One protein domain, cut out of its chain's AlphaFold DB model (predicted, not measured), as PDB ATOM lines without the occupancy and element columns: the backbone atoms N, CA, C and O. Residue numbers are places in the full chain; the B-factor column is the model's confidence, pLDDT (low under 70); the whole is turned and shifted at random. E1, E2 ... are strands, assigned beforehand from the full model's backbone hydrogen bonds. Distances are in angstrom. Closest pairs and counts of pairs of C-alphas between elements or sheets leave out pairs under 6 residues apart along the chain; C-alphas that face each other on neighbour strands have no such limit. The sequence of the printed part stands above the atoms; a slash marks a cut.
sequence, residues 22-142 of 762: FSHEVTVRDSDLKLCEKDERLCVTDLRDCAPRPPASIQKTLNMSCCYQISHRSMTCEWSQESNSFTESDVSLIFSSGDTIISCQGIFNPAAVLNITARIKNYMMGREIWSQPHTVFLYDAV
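This is residues 22 to 142 of the 762 residues of an uncharacterized protein of Perca fluviatilis (UniProt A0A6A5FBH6). Two sheets stand face to face as a sandwich with their strands crossed: a sheet of three strands, E1 E6 E5, and a larger, strongly twisted sheet in which the long strands E7 and E8 lie nearest the middle of the domain. The short hairpin of E2 and E3 extends the larger sheet past E7, the short E4 borders it beyond E9, and the long link from E3 to E4 passes over the face turned away from the three-strand sheet. The printed part has 121 residues with ten named strands, E1 to E10 in order along the chain, and no named helix; the class is all strand. The three-strand sheet has the order E1 E6 E5 and is antiparallel, while the larger one is branched and mixed. The whole is compact, with a radius of gyration of the C-alphas of 14.1 A and spans of 39 by 30 by 22 A.

E1, residues 22 to 29, begins at C-alpha 22 at (188.605, 315.987, 211.375) and is 23.1 A long. E2, residues 34 to 36, and E3, residues 39 to 44, are short. E4, residues 58 to 60, runs on into E5, residues 63 to 69, 20.1 A long, across a break of 2 residues at 73 degrees. E6, residues 74 to 82, measures 26.6 A, and E7, residues 89 to 96, measures 22.4 A. E8, residues 113 to 122, is the longest strand by residues, 29.5 A from C-alpha 113 at (189.524, 343.616, 213.379) to C-alpha 122. E9, residues 128 to 131, runs on into E10, residues 134 to 137, across a break of 2 residues at 40 degrees. E10 ends at C-alpha 137 at (185.578, 341.620, 213.446).

In the three-strand sheet, E1 and E6 are antiparallel at 164 degrees, with N 24 and O 79 2.9 A apart, within hydrogen-bond range. E5 and E6, a hairpin, are antiparallel at 162 degrees, with N 67 and O 76 at 2.8 A. The parts of the two sheets of the sandwich that face each other are 9.5 A apart centre to centre, with their best planes 8 degrees apart, and the strands of the one sheet stand at 54 degrees to those of the other. The closest C-alphas of E1 and E7 are those of Val 28 and Leu 93, 7.8 A apart. In the branched sheet E8 has three neighbours: E7 lies on one side of it, E9 and E10 on the other side, E10 beside residues 113 to 116 and E9 beside residues 117 to 121. E7, E8 and E9 form a meander, each strand the antiparallel neighbour of the one before; N 92 and O 119 are 3.0 A apart, and N 120 and O 129 2.9 A. E10 and E8 are antiparallel, with N 134 and O 116 at 2.8 A. E3 is antiparallel to E7, with N 43 and O 95 at 2.9 A, and forms a hairpin with E2, where N 34 and O 44 are 2.9 A apart. E4 is an edge strand parallel to E9, with N 60 and O 130 at 3.0 A. The closest C-alphas of E5 and E10 are those of Met 64 and His 134, 7.6 A apart. E2 and E10 are apart.

The two C-alphas farthest apart are those of Asn 84 and Ile 102, at 41.7 A. The printed part has no cut. The links E3 to E4, of 13 residues, and E7 to E8, of 16 residues, are long. The mean pLDDT of the printed part is 80.3, and 20 residues of this predicted model are under 70: residues 22 to 23, 52 to 59, 82 to 88 and 124 to 126.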
ATOM      1  N   PHE A  22     188.145 315.615 210.038       63.41
ATOM      2  CA  PHE A  22     188.605 315.987 211.375       63.41
ATOM      3  C   PHE A  22     188.329 317.475 211.601       63.41
ATOM      4  O   PHE A  22     188.850 318.308 210.854       63.41
ATOM      5  N   SER A  23     187.537 317.823 212.616       67.62
ATOM      6  CA  SER A  23     187.512 319.186 213.149       67.62
ATOM      7  C   SER A  23     188.720 319.402 214.063       67.62
ATOM      8  O   SER A  23     189.068 318.540 214.869       67.62
ATOM      9  N   HIS A  24     189.384 320.541 213.901       77.94
ATOM     10  CA  HIS A  24     190.384 321.041 214.838       77.94
ATOM     11  C   HIS A  24     189.778 322.251 215.539       77.94
ATOM     12  O   HIS A  24     189.316 323.166 214.861       77.94
ATOM     13  N   GLU A  25     189.799 322.253 216.869       84.88
ATOM     14  CA  GLU A  25     189.363 323.366 217.710       84.88
ATOM     15  C   GLU A  25     190.571 323.861 218.512       84.88
ATOM     16  O   GLU A  25     191.220 323.083 219.214       84.88
ATOM     17  N   VAL A  26     190.899 325.149 218.397       87.62
ATOM     18  CA  VAL A  26     192.018 325.766 219.122       87.62
ATOM     19  C   VAL A  26     191.533 327.022 219.828       87.62
ATOM     20  O   VAL A  26     191.067 327.961 219.185       87.62
ATOM     21  N   THR A  27     191.675 327.042 221.154       88.94
ATOM     22  CA  THR A  27     191.380 328.198 222.011       88.94
ATOM     23  C   THR A  27     192.676 328.872 222.440       88.94
ATOM     24  O   THR A  27     193.562 328.209 222.972       88.94
ATOM     25  N   VAL A  28     192.769 330.187 222.245       90.19
ATOM     26  CA  VAL A  28     193.926 331.015 222.613       90.19
ATOM     27  C   VAL A  28     193.472 332.145 223.527       90.19
ATOM     28  O   VAL A  28     192.498 332.832 223.215       90.19
ATOM     29  N   ARG A  29     194.168 332.355 224.648       89.19
ATOM     30  CA  ARG A  29     193.937 333.485 225.560       89.19
ATOM     31  C   ARG A  29     194.900 334.629 225.274       89.19
ATOM     32  O   ARG A  29     195.978 334.429 224.718       89.19
ATOM     33  N   ASP A  30     194.530 335.829 225.705       86.06
ATOM     34  CA  ASP A  30     195.390 337.016 225.673       86.06
ATOM     35  C   ASP A  30     196.753 336.791 226.368       86.06
ATOM     36  O   ASP A  30     197.777 337.297 225.907       86.06
ATOM     37  N   SER A  31     196.780 335.969 227.423       85.31
ATOM     38  CA  SER A  31     197.984 335.529 228.144       85.31
ATOM     39  C   SER A  31     198.963 334.690 227.325       85.31
ATOM     40  O   SER A  31     200.148 334.645 227.656       85.31
ATOM     41  N   ASP A  32     198.480 334.002 226.292       86.25
ATOM     42  CA  ASP A  32     199.248 332.990 225.563       86.25
ATOM     43  C   ASP A  32     200.010 333.609 224.378       86.25
ATOM     44  O   ASP A  32     200.914 332.991 223.807       86.25
ATOM     45  N   LEU A  33     199.656 334.848 224.023       88.25
ATOM     46  CA  LEU A  33     200.174 335.579 222.876       88.25
ATOM     47  C   LEU A  33     201.457 336.354 223.192       88.25
ATOM     48  O   LEU A  33     201.583 337.032 224.212       88.25
ATOM     49  N   LYS A  34     202.394 336.317 222.244       86.50
ATOM     50  CA  LYS A  34     203.685 337.010 222.304       86.50
ATOM     51  C   LYS A  34     203.859 337.891 221.070       86.50
ATOM     52  O   LYS A  34     203.479 337.498 219.968       86.50
ATOM     53  N   LEU A  35     204.433 339.075 221.274       87.06
ATOM     54  CA  LEU A  35     204.722 340.039 220.210       87.06
ATOM     55  C   LEU A  35     206.020 339.653 219.492       87.06
ATOM     56  O   LEU A  35     206.993 339.259 220.137       87.06
ATOM     57  N   CYS A  36     206.045 339.782 218.168       85.56
ATOM     58  CA  CYS A  36     207.228 339.482 217.370       85.56
ATOM     59  C   CYS A  36     208.197 340.674 217.297       85.56
ATOM     60  O   CYS A  36     207.847 341.737 216.800       85.56
ATOM     61  N   GLU A  37     209.463 340.469 217.685       78.50
ATOM     62  CA  GLU A  37     210.513 341.516 217.731       78.50
ATOM     63  C   GLU A  37     210.797 342.232 216.393       78.50
ATOM     64  O   GLU A  37     211.464 343.263 216.373       78.50
ATOM     65  N   LYS A  38     210.362 341.658 215.265       76.50
ATOM     66  CA  LYS A  38     210.625 342.159 213.902       76.50
ATOM     67  C   LYS A  38     209.372 342.596 213.148       76.50
ATOM     68  O   LYS A  38     209.502 343.148 212.058       76.50
ATOM     69  N   ASP A  39     208.190 342.320 213.693       80.31
ATOM     70  CA  ASP A  39     206.909 342.668 213.088       80.31
ATOM     71  C   ASP A  39     205.918 343.030 214.198       80.31
ATOM     72  O   ASP A  39     205.259 342.175 214.791       80.31
ATOM     73  N   GLU A  40     205.824 344.330 214.472       80.75
ATOM     74  CA  GLU A  40     204.944 344.909 215.493       80.75
ATOM     75  C   GLU A  40     203.448 344.763 215.155       80.75
ATOM     76  O   GLU A  40     202.602 345.247 215.900       80.75
ATOM     77  N   ARG A  41     203.085 344.121 214.036       84.38
ATOM     78  CA  ARG A  41     201.692 343.819 213.666       84.38
ATOM     79  C   ARG A  41     201.315 342.358 213.893       84.38
ATOM     80  O   ARG A  41     200.174 341.996 213.602       84.38
ATOM     81  N   LEU A  42     202.239 341.533 214.397       87.25
ATOM     82  CA  LEU A  42     202.066 340.090 214.555       87.25
ATOM     83  C   LEU A  42     202.094 339.658 216.029       87.25
ATOM     84  O   LEU A  42     203.085 339.847 216.737       87.25
ATOM     85  N   CYS A  43     201.019 339.000 216.460       88.50
ATOM     86  CA  CYS A  43     200.927 338.297 217.735       88.50
ATOM     87  C   CYS A  43     200.807 336.796 217.491       88.50
ATOM     88  O   CYS A  43     199.934 336.336 216.753       88.50
ATOM     89  N   VAL A  44     201.682 336.024 218.128       87.88
ATOM     90  CA  VAL A  44     201.804 334.580 217.910       87.88
ATOM     91  C   VAL A  44     201.675 333.809 219.214       87.88
ATOM     92  O   VAL A  44     202.092 334.272 220.275       87.88
ATOM     93  N   THR A  45     201.129 332.602 219.122       85.81
ATOM     94  CA  THR A  45     201.135 331.620 220.219       85.81
ATOM     95  C   THR A  45     202.535 331.021 220.429       85.81
ATOM     96  O   THR A  45     202.975 330.809 221.563       85.81
ATOM     97  N   ASP A  46     203.298 330.848 219.344       82.94
ATOM     98  CA  ASP A  46     204.683 330.381 219.363       82.94
ATOM     99  C   ASP A  46     205.624 331.368 218.650       82.94
ATOM    100  O   ASP A  46     205.418 331.727 217.495       82.94
ATOM    101  N   LEU A  47     206.719 331.767 219.308       82.62
ATOM    102  CA  LEU A  47     207.740 332.654 218.732       82.62
ATOM    103  C   LEU A  47     208.409 332.076 217.471       82.62
ATOM    104  O   LEU A  47     208.957 332.828 216.663       82.62
ATOM    105  N   ARG A  48     208.342 330.753 217.263       79.31
ATOM    106  CA  ARG A  48     208.776 330.083 216.024       79.31
ATOM    107  C   ARG A  48     207.955 330.512 214.797       79.31
ATOM    108  O   ARG A  48     208.418 330.294 213.678       79.31
ATOM    109  N   ASP A  49     206.791 331.136 214.994       80.44
ATOM    110  CA  ASP A  49     205.900 331.638 213.941       80.44
ATOM    111  C   ASP A  49     206.180 333.096 213.534       80.44
ATOM    112  O   ASP A  49     205.650 333.560 212.529       80.44
ATOM    113  N   CYS A  50     207.056 333.811 214.252       78.69
ATOM    114  CA  CYS A  50     207.469 335.181 213.909       78.69
ATOM    115  C   CYS A  50     208.345 335.282 212.643       78.69
ATOM    116  O   CYS A  50     208.729 336.381 212.237       78.69
ATOM    117  N   ALA A  51     208.743 334.155 212.047       71.06
ATOM    118  CA  ALA A  51     209.533 334.134 210.822       71.06
ATOM    119  C   ALA A  51     208.624 334.250 209.581       71.06
ATOM    120  O   ALA A  51     207.552 333.644 209.556       71.06
ATOM    121  N   PRO A  52     209.044 334.966 208.518       64.81
ATOM    122  CA  PRO A  52     208.257 335.058 207.293       64.81
ATOM    123  C   PRO A  52     208.010 333.669 206.688       64.81
ATOM    124  O   PRO A  52     208.899 332.812 206.684       64.81
ATOM    125  N   ARG A  53     206.794 333.471 206.164       67.00
ATOM    126  CA  ARG A  53     206.293 332.196 205.626       67.00
ATOM    127  C   ARG A  53     207.334 331.507 204.715       67.00
ATOM    128  O   ARG A  53     207.774 332.125 203.742       67.00
ATOM    129  N   PRO A  54     207.686 330.227 204.954       65.50
ATOM    130  CA  PRO A  54     208.616 329.502 204.091       65.50
ATOM    131  C   PRO A  54     208.078 329.393 202.653       65.50
ATOM    132  O   PRO A  54     206.922 329.010 202.477       65.50
ATOM    133  N   PRO A  55     208.891 329.614 201.601       59.12
ATOM    134  CA  PRO A  55     208.416 329.583 200.211       59.12
ATOM    135  C   PRO A  55     207.911 328.204 199.742       59.12
ATOM    136  O   PRO A  55     207.286 328.107 198.691       59.12
ATOM    137  N   ALA A  56     208.161 327.141 200.515       56.09
ATOM    138  CA  ALA A  56     207.669 325.785 200.262       56.09
ATOM    139  C   ALA A  56     206.336 325.448 200.973       56.09
ATOM    140  O   ALA A  56     205.843 324.328 200.835       56.09
ATOM    141  N   SER A  57     205.754 326.366 201.757       61.91
ATOM    142  CA  SER A  57     204.500 326.109 202.479       61.91
ATOM    143  C   SER A  57     203.298 326.059 201.532       61.91
ATOM    144  O   SER A  57     203.135 326.948 200.694       61.91
ATOM    145  N   ILE A  58     202.408 325.084 201.711       65.31
ATOM    146  CA  ILE A  58     201.164 325.012 200.934       65.31
ATOM    147  C   ILE A  58     200.123 325.923 201.584       65.31
ATOM    148  O   ILE A  58     199.755 325.721 202.741       65.31
ATOM    149  N   GLN A  59     199.614 326.894 200.825       67.62
ATOM    150  CA  GLN A  59     198.475 327.699 201.247       67.62
ATOM    151  C   GLN A  59     197.169 326.981 200.887       67.62
ATOM    152  O   GLN A  59     196.933 326.684 199.717       67.62
ATOM    153  N   LYS A  60     196.320 326.710 201.883       76.25
ATOM    154  CA  LYS A  60     195.000 326.094 201.689       76.25
ATOM    155  C   LYS A  60     193.911 327.007 202.250       76.25
ATOM    156  O   LYS A  60     194.067 327.582 203.324       76.25
ATOM    157  N   THR A  61     192.796 327.129 201.541       74.56
ATOM    158  CA  THR A  61     191.577 327.725 202.096       74.56
ATOM    159  C   THR A  61     190.980 326.730 203.089       74.56
ATOM    160  O   THR A  61     190.658 325.602 202.714       74.56
ATOM    161  N   LEU A  62     190.894 327.115 204.361       79.25
ATOM    162  CA  LEU A  62     190.242 326.329 205.406       79.25
ATOM    163  C   LEU A  62     188.865 326.937 205.668       79.25
ATOM    164  O   LEU A  62     188.735 328.161 205.685       79.25
ATOM    165  N   ASN A  63     187.854 326.095 205.878       83.50
ATOM    166  CA  ASN A  63     186.550 326.552 206.344       83.50
ATOM    167  C   ASN A  63     186.645 326.792 207.856       83.50
ATOM    168  O   ASN A  63     186.345 325.895 208.641       83.50
ATOM    169  N   MET A  64     187.193 327.949 208.229       84.69
ATOM    170  CA  MET A  64     187.467 328.327 209.610       84.69
ATOM    171  C   MET A  64     186.385 329.268 210.130       84.69
ATOM    172  O   MET A  64     186.125 330.305 209.527       84.69
ATOM    173  N   SER A  65     185.797 328.911 211.267       88.06
ATOM    174  CA  SER A  65     184.868 329.734 212.035       88.06
ATOM    175  C   SER A  65     185.482 330.034 213.395       88.06
ATOM    176  O   SER A  65     185.802 329.112 214.144       88.06
ATOM    177  N   CYS A  66     185.643 331.313 213.724       89.62
ATOM    178  CA  CYS A  66     186.170 331.740 215.015       89.62
ATOM    179  C   CYS A  66     185.095 332.429 215.854       89.62
ATOM    180  O   CYS A  66     184.278 333.182 215.330       89.62
ATOM    181  N   CYS A  67     185.141 332.207 217.162       89.62
ATOM    182  CA  CYS A  67     184.315 332.887 218.147       89.62
ATOM    183  C   CYS A  67     185.181 333.526 219.238       89.62
ATOM    184  O   CYS A  67     186.275 333.051 219.550       89.62
ATOM    185  N   TYR A  68     184.699 334.629 219.798       89.81
ATOM    186  CA  TYR A  68     185.375 335.423 220.816       89.81
ATOM    187  C   TYR A  68     184.563 335.409 222.114       89.81
ATOM    188  O   TYR A  68     183.368 335.708 222.117       89.81
ATOM    189  N   GLN A  69     185.211 335.065 223.228       87.38
ATOM    190  CA  GLN A  69     184.583 334.976 224.542       87.38
ATOM    191  C   GLN A  69     185.112 336.077 225.470       87.38
ATOM    192  O   GLN A  69     186.222 336.001 226.007       87.38
ATOM    193  N   ILE A  70     184.275 337.095 225.693       83.06
ATOM    194  CA  ILE A  70     184.617 338.315 226.445       83.06
ATOM    195  C   ILE A  70     185.074 337.998 227.880       83.06
ATOM    196  O   ILE A  70     186.053 338.571 228.356       83.06
ATOM    197  N   SER A  71     184.414 337.052 228.565       79.06
ATOM    198  CA  SER A  71     184.673 336.731 229.980       79.06
ATOM    199  C   SER A  71     186.073 336.181 230.267       79.06
ATOM    200  O   SER A  71     186.557 336.303 231.391       79.06
ATOM    201  N   HIS A  72     186.717 335.564 229.274       80.94
ATOM    202  CA  HIS A  72     188.045 334.957 229.406       80.94
ATOM    203  C   HIS A  72     189.102 335.612 228.516       80.94
ATOM    204  O   HIS A  72     190.235 335.139 228.519       80.94
ATOM    205  N   ARG A  73     188.741 336.668 227.765       85.81
ATOM    206  CA  ARG A  73     189.593 337.290 226.734       85.81
ATOM    207  C   ARG A  73     190.247 336.223 225.856       85.81
ATOM    208  O   ARG A  73     191.466 336.163 225.717       85.81
ATOM    209  N   SER A  74     189.419 335.329 225.324       89.88
ATOM    210  CA  SER A  74     189.879 334.172 224.561       89.88
ATOM    211  C   SER A  74     189.177 334.072 223.221       89.88
ATOM    212  O   SER A  74     187.984 334.360 223.112       89.88
ATOM    213  N   MET A  75     189.917 333.629 222.210       89.38
ATOM    214  CA  MET A  75     189.401 333.374 220.876       89.38
ATOM    215  C   MET A  75     189.547 331.891 220.546       89.38
ATOM    216  O   MET A  75     190.634 331.329 220.675       89.38
ATOM    217  N   THR A  76     188.448 331.273 220.127       90.94
ATOM    218  CA  THR A  76     188.379 329.856 219.766       90.94
ATOM    219  C   THR A  76     188.057 329.745 218.287       90.94
ATOM    220  O   THR A  76     187.001 330.201 217.851       90.94
ATOM    221  N   CYS A  77     188.967 329.159 217.514       90.31
ATOM    222  CA  CYS A  77     188.778 328.904 216.091       90.31
ATOM    223  C   CYS A  77     188.607 327.406 215.845       90.31
ATOM    224  O   CYS A  77     189.438 326.607 216.278       90.31
ATOM    225  N   GLU A  78     187.552 327.051 215.116       89.38
ATOM    226  CA  GLU A  78     187.280 325.700 214.637       89.38
ATOM    227  C   GLU A  78     187.401 325.655 213.109       89.38
ATOM    228  O   GLU A  78     186.956 326.574 212.418       89.38
ATOM    229  N   TRP A  79     187.986 324.592 212.557       87.25
ATOM    230  CA  TRP A  79     187.910 324.296 211.125       87.25
ATOM    231  C   TRP A  79     187.904 322.797 210.852       87.25
ATOM    232  O   TRP A  79     188.539 322.006 211.552       87.25
ATOM    233  N   SER A  80     187.236 322.402 209.771       80.31
ATOM    234  CA  SER A  80     187.237 321.022 209.293       80.31
ATOM    235  C   SER A  80     188.325 320.773 208.244       80.31
ATOM    236  O   SER A  80     188.593 321.594 207.363       80.31
ATOM    237  N   GLN A  81     188.965 319.606 208.331       72.12
ATOM    238  CA  GLN A  81     189.961 319.145 207.373       72.12
ATOM    239  C   GLN A  81     189.695 317.695 206.960       72.12
ATOM    240  O   GLN A  81     189.782 316.765 207.760       72.12
ATOM    241  N   GLU A  82     189.449 317.497 205.667       60.78
ATOM    242  CA  GLU A  82     189.556 316.189 205.019       60.78
ATOM    243  C   GLU A  82     191.018 315.722 205.071       60.78
ATOM    244  O   GLU A  82     191.913 316.360 204.497       60.78
ATOM    245  N   SER A  83     191.276 314.630 205.791       57.53
ATOM    246  CA  SER A  83     192.610 314.055 205.955       57.53
ATOM    247  C   SER A  83     192.519 312.531 206.078       57.53
ATOM    248  O   SER A  83     191.722 312.006 206.849       57.53
ATOM    249  N   ASN A  84     193.375 311.812 205.347       49.94
ATOM    250  CA  ASN A  84     193.427 310.345 205.361       49.94
ATOM    251  C   ASN A  84     194.311 309.779 206.498       49.94
ATOM    252  O   ASN A  84     194.744 308.630 206.416       49.94
ATOM    253  N   SER A  85     194.647 310.569 207.525       52.62
ATOM    254  CA  SER A  85     195.645 310.193 208.540       52.62
ATOM    255  C   SER A  85     195.251 310.596 209.962       52.62
ATOM    256  O   SER A  85     195.181 311.779 210.286       52.62
ATOM    257  N   PHE A  86     195.093 309.591 210.827       49.84
ATOM    258  CA  PHE A  86     194.925 309.719 212.279       49.84
ATOM    259  C   PHE A  86     196.253 310.101 212.963       49.84
ATOM    260  O   PHE A  86     196.879 309.263 213.611       49.84
ATOM    261  N   THR A  87     196.733 311.336 212.796       56.12
ATOM    262  CA  THR A  87     197.977 311.787 213.451       56.12
ATOM    263  C   THR A  87     197.863 313.189 214.030       56.12
ATOM    264  O   THR A  87     197.563 314.141 213.307       56.12
ATOM    265  N   GLU A  88     198.200 313.288 215.313       58.28
ATOM    266  CA  GLU A  88     198.399 314.521 216.071       58.28
ATOM    267  C   GLU A  88     199.307 315.491 215.295       58.28
ATOM    268  O   GLU A  88     200.418 315.147 214.879       58.28
ATOM    269  N   SER A  89     198.785 316.684 215.016       70.56
ATOM    270  CA  SER A  89     199.471 317.731 214.255       70.56
ATOM    271  C   SER A  89     199.704 318.931 215.163       70.56
ATOM    272  O   SER A  89     198.829 319.286 215.945       70.56
ATOM    273  N   ASP A  90     200.877 319.552 215.051       77.50
ATOM    274  CA  ASP A  90     201.198 320.791 215.761       77.50
ATOM    275  C   ASP A  90     200.406 321.928 215.104       77.50
ATOM    276  O   ASP A  90     200.503 322.124 213.884       77.50
ATOM    277  N   VAL A  91     199.579 322.626 215.882       84.19
ATOM    278  CA  VAL A  91     198.678 323.669 215.385       84.19
ATOM    279  C   VAL A  91     198.884 324.942 216.187       84.19
ATOM    280  O   VAL A  91     198.694 324.954 217.401       84.19
ATOM    281  N   SER A  92     199.206 326.030 215.492       86.31
ATOM    282  CA  SER A  92     199.331 327.357 216.085       86.31
ATOM    283  C   SER A  92     198.471 328.383 215.348       86.31
ATOM    284  O   SER A  92     198.245 328.300 214.134       86.31
ATOM    285  N   LEU A  93     197.957 329.353 216.108       89.00
ATOM    286  CA  LEU A  93     197.226 330.502 215.578       89.00
ATOM    287  C   LEU A  93     198.102 331.753 215.634       89.00
ATOM    288  O   LEU A  93     198.793 332.013 216.626       89.00
ATOM    289  N   ILE A  94     198.035 332.513 214.545       89.12
ATOM    290  CA  ILE A  94     198.799 333.728 214.289       89.12
ATOM    291  C   ILE A  94     197.797 334.850 214.027       89.12
ATOM    292  O   ILE A  94     196.975 334.758 213.113       89.12
ATOM    293  N   PHE A  95     197.874 335.909 214.824       89.94
ATOM    294  CA  PHE A  95     196.972 337.052 214.776       89.94
ATOM    295  C   PHE A  95     197.729 338.247 214.202       89.94
ATOM    296  O   PHE A  95     198.779 338.629 214.716       89.94
ATOM    297  N   SER A  96     197.198 338.830 213.132       88.75
ATOM    298  CA  SER A  96     197.765 340.019 212.491       88.75
ATOM    299  C   SER A  96     196.765 341.171 212.492       88.75
ATOM    300  O   SER A  96     195.573 340.956 212.271       88.75
ATOM    301  N   SER A  97     197.245 342.389 212.743       86.56
ATOM    302  CA  SER A  97     196.440 343.616 212.699       86.56
ATOM    303  C   SER A  97     196.849 344.513 211.525       86.56
ATOM    304  O   SER A  97     197.964 344.419 211.007       86.56
ATOM    305  N   GLY A  98     195.944 345.396 211.092       81.56
ATOM    306  CA  GLY A  98     196.294 346.490 210.178       81.56
ATOM    307  C   GLY A  98     197.179 347.548 210.850       81.56
ATOM    308  O   GLY A  98     198.072 348.107 210.207       81.56
ATOM    309  N   ASP A  99     196.965 347.753 212.151       82.31
ATOM    310  CA  ASP A  99     197.645 348.736 212.996       82.31
ATOM    311  C   ASP A  99     198.794 348.117 213.812       82.31
ATOM    312  O   ASP A  99     198.909 346.897 213.946       82.31
ATOM    313  N   THR A 100     199.659 348.963 214.377       81.75
ATOM    314  CA  THR A 100     200.765 348.540 215.253       81.75
ATOM    315  C   THR A 100     200.257 348.083 216.622       81.75
ATOM    316  O   THR A 100     199.521 348.791 217.310       81.75
ATOM    317  N   ILE A 101     200.676 346.892 217.050       83.25
ATOM    318  CA  ILE A 101     200.232 346.252 218.288       83.25
ATOM    319  C   ILE A 101     201.202 346.593 219.422       83.25
ATOM    320  O   ILE A 101     202.302 346.059 219.511       83.25
ATOM    321  N   ILE A 102     200.760 347.455 220.340       79.06
ATOM    322  CA  ILE A 102     201.550 347.877 221.513       79.06
ATOM    323  C   ILE A 102     201.686 346.738 222.546       79.06
ATOM    324  O   ILE A 102     202.694 346.632 223.239       79.06
ATOM    325  N   SER A 103     200.669 345.879 222.667       83.19
ATOM    326  CA  SER A 103     200.698 344.679 223.511       83.19
ATOM    327  C   SER A 103     199.725 343.631 222.985       83.19
ATOM    328  O   SER A 103     198.551 343.933 222.755       83.19
ATOM    329  N   CYS A 104     200.181 342.384 222.863       83.62
ATOM    330  CA  CYS A 104     199.330 341.273 222.438       83.62
ATOM    331  C   CYS A 104     198.196 340.957 223.424       83.62
ATOM    332  O   CYS A 104     197.162 340.448 223.008       83.62
ATOM    333  N   GLN A 105     198.323 341.344 224.699       82.19
ATOM    334  CA  GLN A 105     197.236 341.211 225.677       82.19
ATOM    335  C   GLN A 105     196.049 342.154 225.383       82.19
ATOM    336  O   GLN A 105     194.947 341.967 225.894       82.19
ATOM    337  N   GLY A 106     196.266 343.192 224.567       81.38
ATOM    338  CA  GLY A 106     195.255 344.191 224.216       81.38
ATOM    339  C   GLY A 106     194.461 343.901 222.939       81.38
ATOM    340  O   GLY A 106     193.513 344.633 222.665       81.38
ATOM    341  N   ILE A 107     194.823 342.879 222.147       86.25
ATOM    342  CA  ILE A 107     194.209 342.668 220.818       86.25
ATOM    343  C   ILE A 107     192.795 342.086 220.894       86.25
ATOM    344  O   ILE A 107     191.990 342.293 219.989       86.25
ATOM    345  N   PHE A 108     192.478 341.374 221.977       87.62
ATOM    346  CA  PHE A 108     191.154 340.815 222.219       87.62
ATOM    347  C   PHE A 108     190.244 341.866 222.869       87.62
ATOM    348  O   PHE A 108     190.155 342.009 224.089       87.62
ATOM    349  N   ASN A 109     189.591 342.635 222.000       84.94
ATOM    350  CA  ASN A 109     188.664 343.724 222.297       84.94
ATOM    351  C   ASN A 109     187.532 343.673 221.247       84.94
ATOM    352  O   ASN A 109     187.863 343.558 220.068       84.94
ATOM    353  N   PRO A 110     186.234 343.783 221.607       81.75
ATOM    354  CA  PRO A 110     185.130 343.800 220.638       81.75
ATOM    355  C   PRO A 110     185.327 344.732 219.430       81.75
ATOM    356  O   PRO A 110     184.931 344.385 218.324       81.75
ATOM    357  N   ALA A 111     185.983 345.883 219.609       85.56
ATOM    358  CA  ALA A 111     186.232 346.841 218.526       85.56
ATOM    359  C   ALA A 111     187.371 346.449 217.552       85.56
ATOM    360  O   ALA A 111     187.631 347.186 216.602       85.56
ATOM    361  N   ALA A 112     188.083 345.341 217.781       87.00
ATOM    362  CA  ALA A 112     189.235 344.944 216.970       87.00
ATOM    363  C   ALA A 112     188.839 344.161 215.707       87.00
ATOM    364  O   ALA A 112     187.963 343.294 215.734       87.00
ATOM    365  N   VAL A 113     189.555 344.419 214.609       90.12
ATOM    366  CA  VAL A 113     189.524 343.616 213.379       90.12
ATOM    367  C   VAL A 113     190.856 342.880 213.267       90.12
ATOM    368  O   VAL A 113     191.903 343.517 213.160       90.12
ATOM    369  N   LEU A 114     190.827 341.546 213.305       90.19
ATOM    370  CA  LEU A 114     192.027 340.704 213.295       90.19
ATOM    371  C   LEU A 114     192.040 339.762 212.089       90.19
ATOM    372  O   LEU A 114     191.037 339.139 211.751       90.19
ATOM    373  N   ASN A 115     193.208 339.623 211.467       90.56
ATOM    374  CA  ASN A 115     193.484 338.662 210.406       90.56
ATOM    375  C   ASN A 115     194.143 337.420 211.014       90.56
ATOM    376  O   ASN A 115     195.312 337.457 211.412       90.56
ATOM    377  N   ILE A 116     193.393 336.323 211.078       89.88
ATOM    378  CA  ILE A 116     193.788 335.083 211.749       89.88
ATOM    379  C   ILE A 116     194.333 334.101 210.719       89.88
ATOM    380  O   ILE A 116     193.672 333.790 209.728       89.88
ATOM    381  N   THR A 117     195.541 333.594 210.949       88.94
ATOM    382  CA  THR A 117     196.166 332.564 210.115       88.94
ATOM    383  C   THR A 117     196.464 331.333 210.960       88.94
ATOM    384  O   THR A 117     197.166 331.427 211.964       88.94
ATOM    385  N   ALA A 118     195.949 330.176 210.545       87.69
ATOM    386  CA  ALA A 118     196.261 328.896 211.166       87.69
ATOM    387  C   ALA A 118     197.480 328.261 210.483       87.69
ATOM    388  O   ALA A 118     197.532 328.153 209.250       87.69
ATOM    389  N   ARG A 119     198.449 327.823 211.286       86.19
ATOM    390  CA  ARG A 119     199.604 327.022 210.871       86.19
ATOM    391  C   ARG A 119     199.385 325.592 211.352       86.19
ATOM    392  O   ARG A 119     199.119 325.373 212.527       86.19
ATOM    393  N   ILE A 120     199.507 324.623 210.448       82.62
ATOM    394  CA  ILE A 120     199.323 323.195 210.735       82.62
ATOM    395  C   ILE A 120     200.565 322.448 210.254       82.62
ATOM    396  O   ILE A 120     200.898 322.469 209.063       82.62
ATOM    397  N   LYS A 121     201.254 321.768 211.170       78.62
ATOM    398  CA  LYS A 121     202.494 321.041 210.889       78.62
ATOM    399  C   LYS A 121     202.374 319.581 211.312       78.62
ATOM    400  O   LYS A 121     202.255 319.257 212.490       78.62
ATOM    401  N   ASN A 122     202.457 318.682 210.335       74.25
ATOM    402  CA  ASN A 122     202.426 317.245 210.588       74.25
ATOM    403  C   ASN A 122     203.844 316.715 210.870       74.25
ATOM    404  O   ASN A 122     204.730 316.829 210.016       74.25
ATOM    405  N   TYR A 123     204.054 316.109 212.043       70.00
ATOM    406  CA  TYR A 123     205.366 315.610 212.478       70.00
ATOM    407  C   TYR A 123     205.931 314.482 211.598       70.00
ATOM    408  O   TYR A 123     207.138 314.435 211.376       70.00
ATOM    409  N   MET A 124     205.077 313.597 211.076       63.50
ATOM    410  CA  MET A 124     205.486 312.405 210.314       63.50
ATOM    411  C   MET A 124     205.773 312.716 208.841       63.50
ATOM    412  O   MET A 124     206.702 312.170 208.254       63.50
ATOM    413  N   MET A 125     204.977 313.598 208.230       63.41
ATOM    414  CA  MET A 125     205.135 313.980 206.822       63.41
ATOM    415  C   MET A 125     206.122 315.133 206.606       63.41
ATOM    416  O   MET A 125     206.461 315.426 205.459       63.41
ATOM    417  N   GLY A 126     206.501 315.860 207.664       65.06
ATOM    418  CA  GLY A 126     207.298 317.091 207.574       65.06
ATOM    419  C   GLY A 126     206.628 318.220 206.771       65.06
ATOM    420  O   GLY A 126     207.266 319.230 206.479       65.06
ATOM    421  N   ARG A 127     205.357 318.048 206.384       70.75
ATOM    422  CA  ARG A 127     204.609 318.975 205.532       70.75
ATOM    423  C   ARG A 127     203.924 320.027 206.397       70.75
ATOM    424  O   ARG A 127     203.230 319.704 207.358       70.75
ATOM    425  N   GLU A 128     204.101 321.276 205.992       76.00
ATOM    426  CA  GLU A 128     203.568 322.452 206.663       76.00
ATOM    427  C   GLU A 128     202.507 323.118 205.778       76.00
ATOM    428  O   GLU A 128     202.756 323.436 204.609       76.00
ATOM    429  N   ILE A 129     201.306 323.285 206.331       78.00
ATOM    430  CA  ILE A 129     200.147 323.882 205.668       78.00
ATOM    431  C   ILE A 129     199.796 325.162 206.415       78.00
ATOM    432  O   ILE A 129     199.750 325.182 207.642       78.00
ATOM    433  N   TRP A 130     199.542 326.227 205.665       82.44
ATOM    434  CA  TRP A 130     199.099 327.502 206.212       82.44
ATOM    435  C   TRP A 130     197.737 327.868 205.633       82.44
ATOM    436  O   TRP A 130     197.486 327.663 204.440       82.44
ATOM    437  N   SER A 131     196.870 328.458 206.450       85.38
ATOM    438  CA  SER A 131     195.605 328.987 205.955       85.38
ATOM    439  C   SER A 131     195.810 330.224 205.062       85.38
ATOM    440  O   SER A 131     196.884 330.845 204.989       85.38
ATOM    441  N   GLN A 132     194.753 330.609 204.354       83.12
ATOM    442  CA  GLN A 132     194.573 332.010 203.978       83.12
ATOM    443  C   GLN A 132     194.202 332.821 205.239       83.12
ATOM    444  O   GLN A 132     193.563 332.249 206.129       83.12
ATOM    445  N   PRO A 133     194.620 334.096 205.362       85.00
ATOM    446  CA  PRO A 133     194.202 334.936 206.480       85.00
ATOM    447  C   PRO A 133     192.680 335.092 206.484       85.00
ATOM    448  O   PRO A 133     192.092 335.454 205.465       85.00
ATOM    449  N   HIS A 134     192.051 334.813 207.619       87.44
ATOM    450  CA  HIS A 134     190.621 334.989 207.832       87.44
ATOM    451  C   HIS A 134     190.401 336.258 208.659       87.44
ATOM    452  O   HIS A 134     190.822 336.328 209.814       87.44
ATOM    453  N   THR A 135     189.800 337.277 208.048       89.00
ATOM    454  CA  THR A 135     189.483 338.548 208.709       89.00
ATOM    455  C   THR A 135     188.236 338.388 209.568       89.00
ATOM    456  O   THR A 135     187.176 338.049 209.050       89.00
ATOM    457  N   VAL A 136     188.357 338.664 210.865       88.75
ATOM    458  CA  VAL A 136     187.256 338.607 211.833       88.75
ATOM    459  C   VAL A 136     187.138 339.951 212.542       88.75
ATOM    460  O   VAL A 136     188.119 340.453 213.093       88.75
ATOM    461  N   PHE A 137     185.934 340.521 212.550       89.25
ATOM    462  CA  PHE A 137     185.578 341.620 213.446       89.25
ATOM    463  C   PHE A 137     185.078 341.018 214.762       89.25
ATOM    464  O   PHE A 137     184.156 340.203 214.756       89.25
ATOM    465  N   LEU A 138     185.716 341.350 215.888       87.69
ATOM    466  CA  LEU A 138     185.474 340.634 217.148       87.69
ATOM    467  C   LEU A 138     184.061 340.844 217.708       87.69
ATOM    468  O   LEU A 138     183.568 339.956 218.397       87.69
ATOM    469  N   TYR A 139     183.413 341.963 217.378       84.81
ATOM    470  CA  TYR A 139     182.012 342.253 217.696       84.81
ATOM    471  C   TYR A 139     181.049 341.222 217.077       84.81
ATOM    472  O   TYR A 139     180.246 340.621 217.784       84.81
ATOM    473  N   ASP A 140     181.200 340.916 215.785       85.00
ATOM    474  CA  ASP A 140     180.346 339.945 215.077       85.00
ATOM    475  C   ASP A 140     180.636 338.484 215.477       85.00
ATOM    476  O   ASP A 140     179.860 337.576 215.174       85.00
ATOM    477  N   ALA A 141     181.762 338.246 216.158       87.56
ATOM    478  CA  ALA A 141     182.220 336.931 216.593       87.56
ATOM    479  C   ALA A 141     181.953 336.639 218.082       87.56
ATOM    480  O   ALA A 141     182.360 335.577 218.563       87.56
ATOM    481  N   VAL A 142     181.299 337.541 218.829       88.56
ATOM    482  CA  VAL A 142     181.009 337.330 220.259       88.56
ATOM    483  C   VAL A 142     180.157 336.072 220.454       88.56
ATOM    484  O   VAL A 142     179.090 335.928 219.857       88.56
TER     485      VAL A 142